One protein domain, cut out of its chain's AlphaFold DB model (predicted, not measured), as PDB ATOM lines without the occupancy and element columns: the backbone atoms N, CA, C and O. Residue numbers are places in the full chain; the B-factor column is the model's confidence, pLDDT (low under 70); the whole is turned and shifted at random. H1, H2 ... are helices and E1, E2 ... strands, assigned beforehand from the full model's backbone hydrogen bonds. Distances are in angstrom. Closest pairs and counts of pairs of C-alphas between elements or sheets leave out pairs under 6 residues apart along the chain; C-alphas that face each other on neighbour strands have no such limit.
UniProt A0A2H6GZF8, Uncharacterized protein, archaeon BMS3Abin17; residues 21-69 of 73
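Overview. This is residues 21 to 69 of the 73 residues of an uncharacterized protein of archaeon BMS3Abin17 (UniProt A0A2H6GZF8). With little regular structure, this is mostly loops strung between a small two-stranded hairpin, E1 and E2, at one end and the short helix H1 at the other. Residues 25 to 26, a stretch too short to be a named strand, pair as strands do with residues 48 to 49 of E1 and tie the long unnamed stretch of residues 21 to 35 to the hairpin. The printed part has 49 residues, with H1, E1 and E2 in that order; the class is mixed, with only 12 residues in named elements. It is compact, with a radius of gyration of the C-alphas of 10.5 A, and spans 30 by 20 by 15 A, only just rounded.

Along the chain. E1, residues 48 to 51, spans 10.1 A from C-alpha 48 at (22.540, 41.806, 21.798). E2, residues 57 to 60, spans 10.1 A and ends at C-alpha 60 at (26.756, 41.742, 18.958). H1, residues 36 to 39, spans 5.2 A.

Arrangement. E1 and E2 form an antiparallel hairpin at 143 degrees, with N 48 and O 60 2.7 A apart, within hydrogen-bond range. H1 and E2 are apart. H1 is too short for an O i to N i+4 pair; its one O i to N i+3 pair is not within range.

Size, cuts and confidence. The C-alphas of Arg 37 and Gly 55, the two farthest apart, are 29.8 A apart. The printed part has no cut. The E1 to E2 link is tight, the H1 to E1 link short. Residues 21 to 23 and 67 to 69 have pLDDT under 70.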
ATOM      1  N   SER A  21      29.065  36.682  32.804       57.56
ATOM      2  CA  SER A  21      28.746  35.585  31.888       57.56
ATOM      3  C   SER A  21      27.457  35.786  31.088       57.56
ATOM      4  O   SER A  21      27.041  34.874  30.374       57.56
ATOM      5  N   ARG A  22      26.801  36.952  31.181       66.12
ATOM      6  CA  ARG A  22      25.482  37.179  30.577       66.12
ATOM      7  C   ARG A  22      25.461  38.381  29.641       66.12
ATOM      8  O   ARG A  22      25.972  39.457  29.943       66.12
ATOM      9  N   SER A  23      24.785  38.200  28.508       68.25
ATOM     10  CA  SER A  23      24.301  39.314  27.697       68.25
ATOM     11  C   SER A  23      23.392  40.190  28.565       68.25
ATOM     12  O   SER A  23      22.445  39.698  29.174       68.25
ATOM     13  N   LEU A  24      23.683  41.488  28.622       75.31
ATOM     14  CA  LEU A  24      22.903  42.490  29.349       75.31
ATOM     15  C   LEU A  24      21.502  42.668  28.751       75.31
ATOM     16  O   LEU A  24      20.550  42.945  29.473       75.31
ATOM     17  N   LYS A  25      21.378  42.544  27.425       80.12
ATOM     18  CA  LYS A  25      20.100  42.574  26.707       80.12
ATOM     19  C   LYS A  25      20.205  41.674  25.491       80.12
ATOM     20  O   LYS A  25      21.071  41.908  24.657       80.12
ATOM     21  N   VAL A  26      19.330  40.680  25.380       80.56
ATOM     22  CA  VAL A  26      19.270  39.824  24.188       80.56
ATOM     23  C   VAL A  26      18.557  40.572  23.059       80.56
ATOM     24  O   VAL A  26      17.580  41.281  23.300       80.56
ATOM     25  N   SER A  27      19.067  40.445  21.836       78.94
ATOM     26  CA  SER A  27      18.455  40.979  20.617       78.94
ATOM     27  C   SER A  27      17.953  39.827  19.749       78.94
ATOM     28  O   SER A  27      18.732  38.910  19.496       78.94
ATOM     29  N   PRO A  28      16.712  39.871  19.234       78.56
ATOM     30  CA  PRO A  28      16.233  38.869  18.282       78.56
ATOM     31  C   PRO A  28      16.892  39.014  16.902       78.56
ATOM     32  O   PRO A  28      16.947  38.061  16.131       78.56
ATOM     33  N   ASN A  29      17.424  40.199  16.586       81.56
ATOM     34  CA  ASN A  29      18.023  40.470  15.287       81.56
ATOM     35  C   ASN A  29      19.420  39.848  15.207       81.56
ATOM     36  O   ASN A  29      20.351  40.322  15.868       81.56
ATOM     37  N   GLN A  30      19.548  38.814  14.374       83.25
ATOM     38  CA  GLN A  30      20.808  38.157  14.048       83.25
ATOM     39  C   GLN A  30      21.203  38.396  12.585       83.25
ATOM     40  O   GLN A  30      20.360  38.429  11.693       83.25
ATOM     41  N   THR A  31      22.499  38.543  12.333       85.38
ATOM     42  CA  THR A  31      23.090  38.809  11.021       85.38
ATOM     43  C   THR A  31      24.240  37.840  10.734       85.38
ATOM     44  O   THR A  31      24.826  37.237  11.636       85.38
ATOM     45  N   GLY A  32      24.583  37.681   9.456       82.62
ATOM     46  CA  GLY A  32      25.692  36.832   9.015       82.62
ATOM     47  C   GLY A  32      25.325  35.363   8.779       82.62
ATOM     48  O   GLY A  32      24.213  34.909   9.038       82.62
ATOM     49  N   ARG A  33      26.285  34.608   8.231       81.94
ATOM     50  CA  ARG A  33      26.134  33.176   7.923       81.94
ATOM     51  C   ARG A  33      26.596  32.321   9.101       81.94
ATOM     52  O   ARG A  33      27.639  32.590   9.695       81.94
ATOM     53  N   THR A  34      25.849  31.256   9.383       83.12
ATOM     54  CA  THR A  34      26.198  30.252  10.400       83.12
ATOM     55  C   THR A  34      26.786  29.005   9.753       83.12
ATOM     56  O   THR A  34      26.302  28.546   8.720       83.12
ATOM     57  N   ILE A  35      27.799  28.413  10.388       88.75
ATOM     58  CA  ILE A  35      28.362  27.117   9.985       88.75
ATOM     59  C   ILE A  35      28.109  26.140  11.124       88.75
ATOM     60  O   ILE A  35      28.852  26.106  12.104       88.75
ATOM     61  N   VAL A  36      27.077  25.303  10.977       84.12
ATOM     62  CA  VAL A  36      26.572  24.401  12.034       84.12
ATOM     63  C   VAL A  36      27.691  23.618  12.726       84.12
ATOM     64  O   VAL A  36      27.737  23.570  13.953       84.12
ATOM     65  N   ARG A  37      28.601  23.011  11.951       86.44
ATOM     66  CA  ARG A  37      29.669  22.143  12.482       86.44
ATOM     67  C   ARG A  37      30.661  22.887  13.377       86.44
ATOM     68  O   ARG A  37      31.213  22.279  14.290       86.44
ATOM     69  N   ILE A  38      30.899  24.167  13.099       84.81
ATOM     70  CA  ILE A  38      31.832  25.010  13.855       84.81
ATOM     71  C   ILE A  38      31.096  25.653  15.025       84.81
ATOM     72  O   ILE A  38      31.561  25.596  16.160       84.81
ATOM     73  N   ASP A  39      29.925  26.218  14.751       84.50
ATOM     74  CA  ASP A  39      29.142  26.968  15.723       84.50
ATOM     75  C   ASP A  39      28.712  26.089  16.893       84.50
ATOM     76  O   ASP A  39      28.877  26.513  18.026       84.50
ATOM     77  N   LYS A  40      28.308  24.828  16.662       80.62
ATOM     78  CA  LYS A  40      27.977  23.874  17.743       80.62
ATOM     79  C   LYS A  40      29.115  23.634  18.746       80.62
ATOM     80  O   LYS A  40      28.844  23.249  19.876       80.62
ATOM     81  N   LYS A  41      30.378  23.811  18.339       82.25
ATOM     82  CA  LYS A  41      31.551  23.594  19.206       82.25
ATOM     83  C   LYS A  41      31.941  24.840  20.002       82.25
ATOM     84  O   LYS A  41      32.724  24.742  20.944       82.25
ATOM     85  N   ARG A  42      31.449  26.015  19.606       82.56
ATOM     86  CA  ARG A  42      31.717  27.276  20.302       82.56
ATOM     87  C   ARG A  42      30.818  27.376  21.540       82.56
ATOM     88  O   ARG A  42      29.895  26.592  21.720       82.56
ATOM     89  N   LYS A  43      31.128  28.308  22.439       75.94
ATOM     90  CA  LYS A  43      30.304  28.638  23.613       75.94
ATOM     91  C   LYS A  43      30.153  30.152  23.653       75.94
ATOM     92  O   LYS A  43      30.852  30.822  24.407       75.94
ATOM     93  N   ALA A  44      29.320  30.680  22.765       78.06
ATOM     94  CA  ALA A  44      29.097  32.115  22.656       78.06
ATOM     95  C   ALA A  44      27.900  32.566  23.499       78.06
ATOM     96  O   ALA A  44      27.046  31.769  23.887       78.06
ATOM     97  N   LEU A  45      27.857  33.859  23.804       79.25
ATOM     98  CA  LEU A  45      26.699  34.493  24.425       79.25
ATOM     99  C   LEU A  45      25.659  34.850  23.367       79.25
ATOM    100  O   LEU A  45      26.024  35.167  22.234       79.25
ATOM    101  N   ALA A  46      24.391  34.898  23.774       79.88
ATOM    102  CA  ALA A  46      23.301  35.350  22.920       79.88
ATOM    103  C   ALA A  46      23.551  36.749  22.318       79.88
ATOM    104  O   ALA A  46      24.153  37.613  22.979       79.88
ATOM    105  N   PRO A  47      23.112  36.999  21.070       84.44
ATOM    106  CA  PRO A  47      23.213  38.301  20.410       84.44
ATOM    107  C   PRO A  47      22.537  39.391  21.245       84.44
ATOM    108  O   PRO A  47      21.606  39.135  22.003       84.44
ATOM    109  N   GLY A  48      23.016  40.620  21.103       86.50
ATOM    110  CA  GLY A  48      22.540  41.806  21.798       86.50
ATOM    111  C   GLY A  48      23.637  42.508  22.597       86.50
ATOM    112  O   GLY A  48      24.831  42.352  22.325       86.50
ATOM    113  N   LYS A  49      23.227  43.317  23.575       87.31
ATOM    114  CA  LYS A  49      24.126  44.101  24.425       87.31
ATOM    115  C   LYS A  49      24.843  43.171  25.398       87.31
ATOM    116  O   LYS A  49      24.185  42.451  26.145       87.31
ATOM    117  N   ARG A  50      26.170  43.203  25.429       85.69
ATOM    118  CA  ARG A  50      27.021  42.338  26.258       85.69
ATOM    119  C   ARG A  50      28.241  43.097  26.778       85.69
ATOM    120  O   ARG A  50      28.545  44.191  26.305       85.69
ATOM    121  N   VAL A  51      28.904  42.516  27.770       84.69
ATOM    122  CA  VAL A  51      30.160  43.025  28.333       84.69
ATOM    123  C   VAL A  51      31.296  42.142  27.825       84.69
ATOM    124  O   VAL A  51      31.174  40.919  27.829       84.69
ATOM    125  N   SER A  52      32.375  42.743  27.325       78.75
ATOM    126  CA  SER A  52      33.583  42.016  26.927       78.75
ATOM    127  C   SER A  52      34.316  41.483  28.154       78.75
ATOM    128  O   SER A  52      34.118  41.968  29.263       78.75
ATOM    129  N   SER A  53      35.250  40.554  27.951       74.25
ATOM    130  CA  SER A  53      36.161  40.104  29.016       74.25
ATOM    131  C   SER A  53      36.969  41.246  29.649       74.25
ATOM    132  O   SER A  53      37.390  41.141  30.794       74.25
ATOM    133  N   SER A  54      37.173  42.344  28.916       78.81
ATOM    134  CA  SER A  54      37.830  43.568  29.383       78.81
ATOM    135  C   SER A  54      36.880  44.592  30.019       78.81
ATOM    136  O   SER A  54      37.303  45.704  30.323       78.81
ATOM    137  N   GLY A  55      35.596  44.263  30.192       79.38
ATOM    138  CA  GLY A  55      34.607  45.139  30.827       79.38
ATOM    139  C   GLY A  55      33.951  46.172  29.902       79.38
ATOM    140  O   GLY A  55      33.126  46.962  30.362       79.38
ATOM    141  N   LYS A  56      34.263  46.185  28.600       85.31
ATOM    142  CA  LYS A  56      33.655  47.125  27.644       85.31
ATOM    143  C   LYS A  56      32.268  46.652  27.234       85.31
ATOM    144  O   LYS A  56      32.066  45.489  26.899       85.31
ATOM    145  N   VAL A  57      31.313  47.571  27.205       88.81
ATOM    146  CA  VAL A  57      29.950  47.287  26.751       88.81
ATOM    147  C   VAL A  57      29.885  47.412  25.234       88.81
ATOM    148  O   VAL A  57      30.273  48.440  24.684       88.81
ATOM    149  N   TYR A  58      29.366  46.392  24.559       87.56
ATOM    150  CA  TYR A  58      29.193  46.399  23.107       87.56
ATOM    151  C   TYR A  58      27.935  45.644  22.677       87.56
ATOM    152  O   TYR A  58      27.295  44.952  23.473       87.56
ATOM    153  N   TRP A  59      27.568  45.809  21.408       89.19
ATOM    154  CA  TRP A  59      26.474  45.089  20.768       89.19
ATOM    155  C   TRP A  59      27.027  44.036  19.815       89.19
ATOM    156  O   TRP A  59      27.902  44.328  19.009       89.19
ATOM    157  N   GLU A  60      26.494  42.823  19.906       85.94
ATOM    158  CA  GLU A  60      26.756  41.742  18.958       85.94
ATOM    159  C   GLU A  60      25.467  41.388  18.228       85.94
ATOM    160  O   GLU A  60      24.419  41.249  18.856       85.94
ATOM    161  N   SER A  61      25.542  41.194  16.919       87.31
ATOM    162  CA  SER A  61      24.402  40.754  16.115       87.31
ATOM    163  C   SER A  61      24.698  39.483  15.335       87.31
ATOM    164  O   SER A  61      23.816  38.984  14.656       87.31
ATOM    165  N   ARG A  62      25.903  38.916  15.408       85.56
ATOM    166  CA  ARG A  62      26.255  37.715  14.656       85.56
ATOM    167  C   ARG A  62      25.414  36.509  15.078       85.56
ATOM    168  O   ARG A  62      25.318  36.188  16.257       85.56
ATOM    169  N   ALA A  63      24.873  35.805  14.089       80.25
ATOM    170  CA  ALA A  63      24.210  34.525  14.274       80.25
ATOM    171  C   ALA A  63      25.222  33.440  14.687       80.25
ATOM    172  O   ALA A  63      26.228  33.237  14.001       80.25
ATOM    173  N   ASN A  64      24.950  32.712  15.774       78.25
ATOM    174  CA  ASN A  64      25.708  31.526  16.168       78.25
ATOM    175  C   ASN A  64      24.787  30.499  16.860       78.25
ATOM    176  O   ASN A  64      23.968  30.818  17.711       78.25
ATOM    177  N   ARG A  65      24.907  29.219  16.490       74.75
ATOM    178  CA  ARG A  65      24.060  28.136  17.030       74.75
ATOM    179  C   ARG A  65      24.462  27.633  18.422       74.75
ATOM    180  O   ARG A  65      23.784  26.769  18.962       74.75
ATOM    181  N   SER A  66      25.563  28.129  18.978       74.56
ATOM    182  CA  SER A  66      25.965  27.882  20.373       74.56
ATOM    183  C   SER A  66      25.618  29.022  21.316       74.56
ATOM    184  O   SER A  66      26.059  29.010  22.468       74.56
ATOM    185  N   ASP A  67      24.894  30.022  20.816       69.69
ATOM    186  CA  ASP A  67      24.479  31.169  21.598       69.69
ATOM    187  C   ASP A  67      23.699  30.684  22.815       69.69
ATOM    188  O   ASP A  67      22.593  30.157  22.712       69.69
ATOM    189  N   LYS A  68      24.314  30.846  23.989       63.09
ATOM    190  CA  LYS A  68      23.672  30.584  25.269       63.09
ATOM    191  C   LYS A  68      22.610  31.652  25.472       63.09
ATOM    192  O   LYS A  68      22.871  32.711  26.045       63.09
ATOM    193  N   VAL A  69      21.419  31.391  24.961       55.84
ATOM    194  CA  VAL A  69      20.202  31.993  25.492       55.84
ATOM    195  C   VAL A  69      20.006  31.362  26.869       55.84
ATOM    196  O   VAL A  69      20.287  30.175  27.033       55.84
TER     197      VAL A  69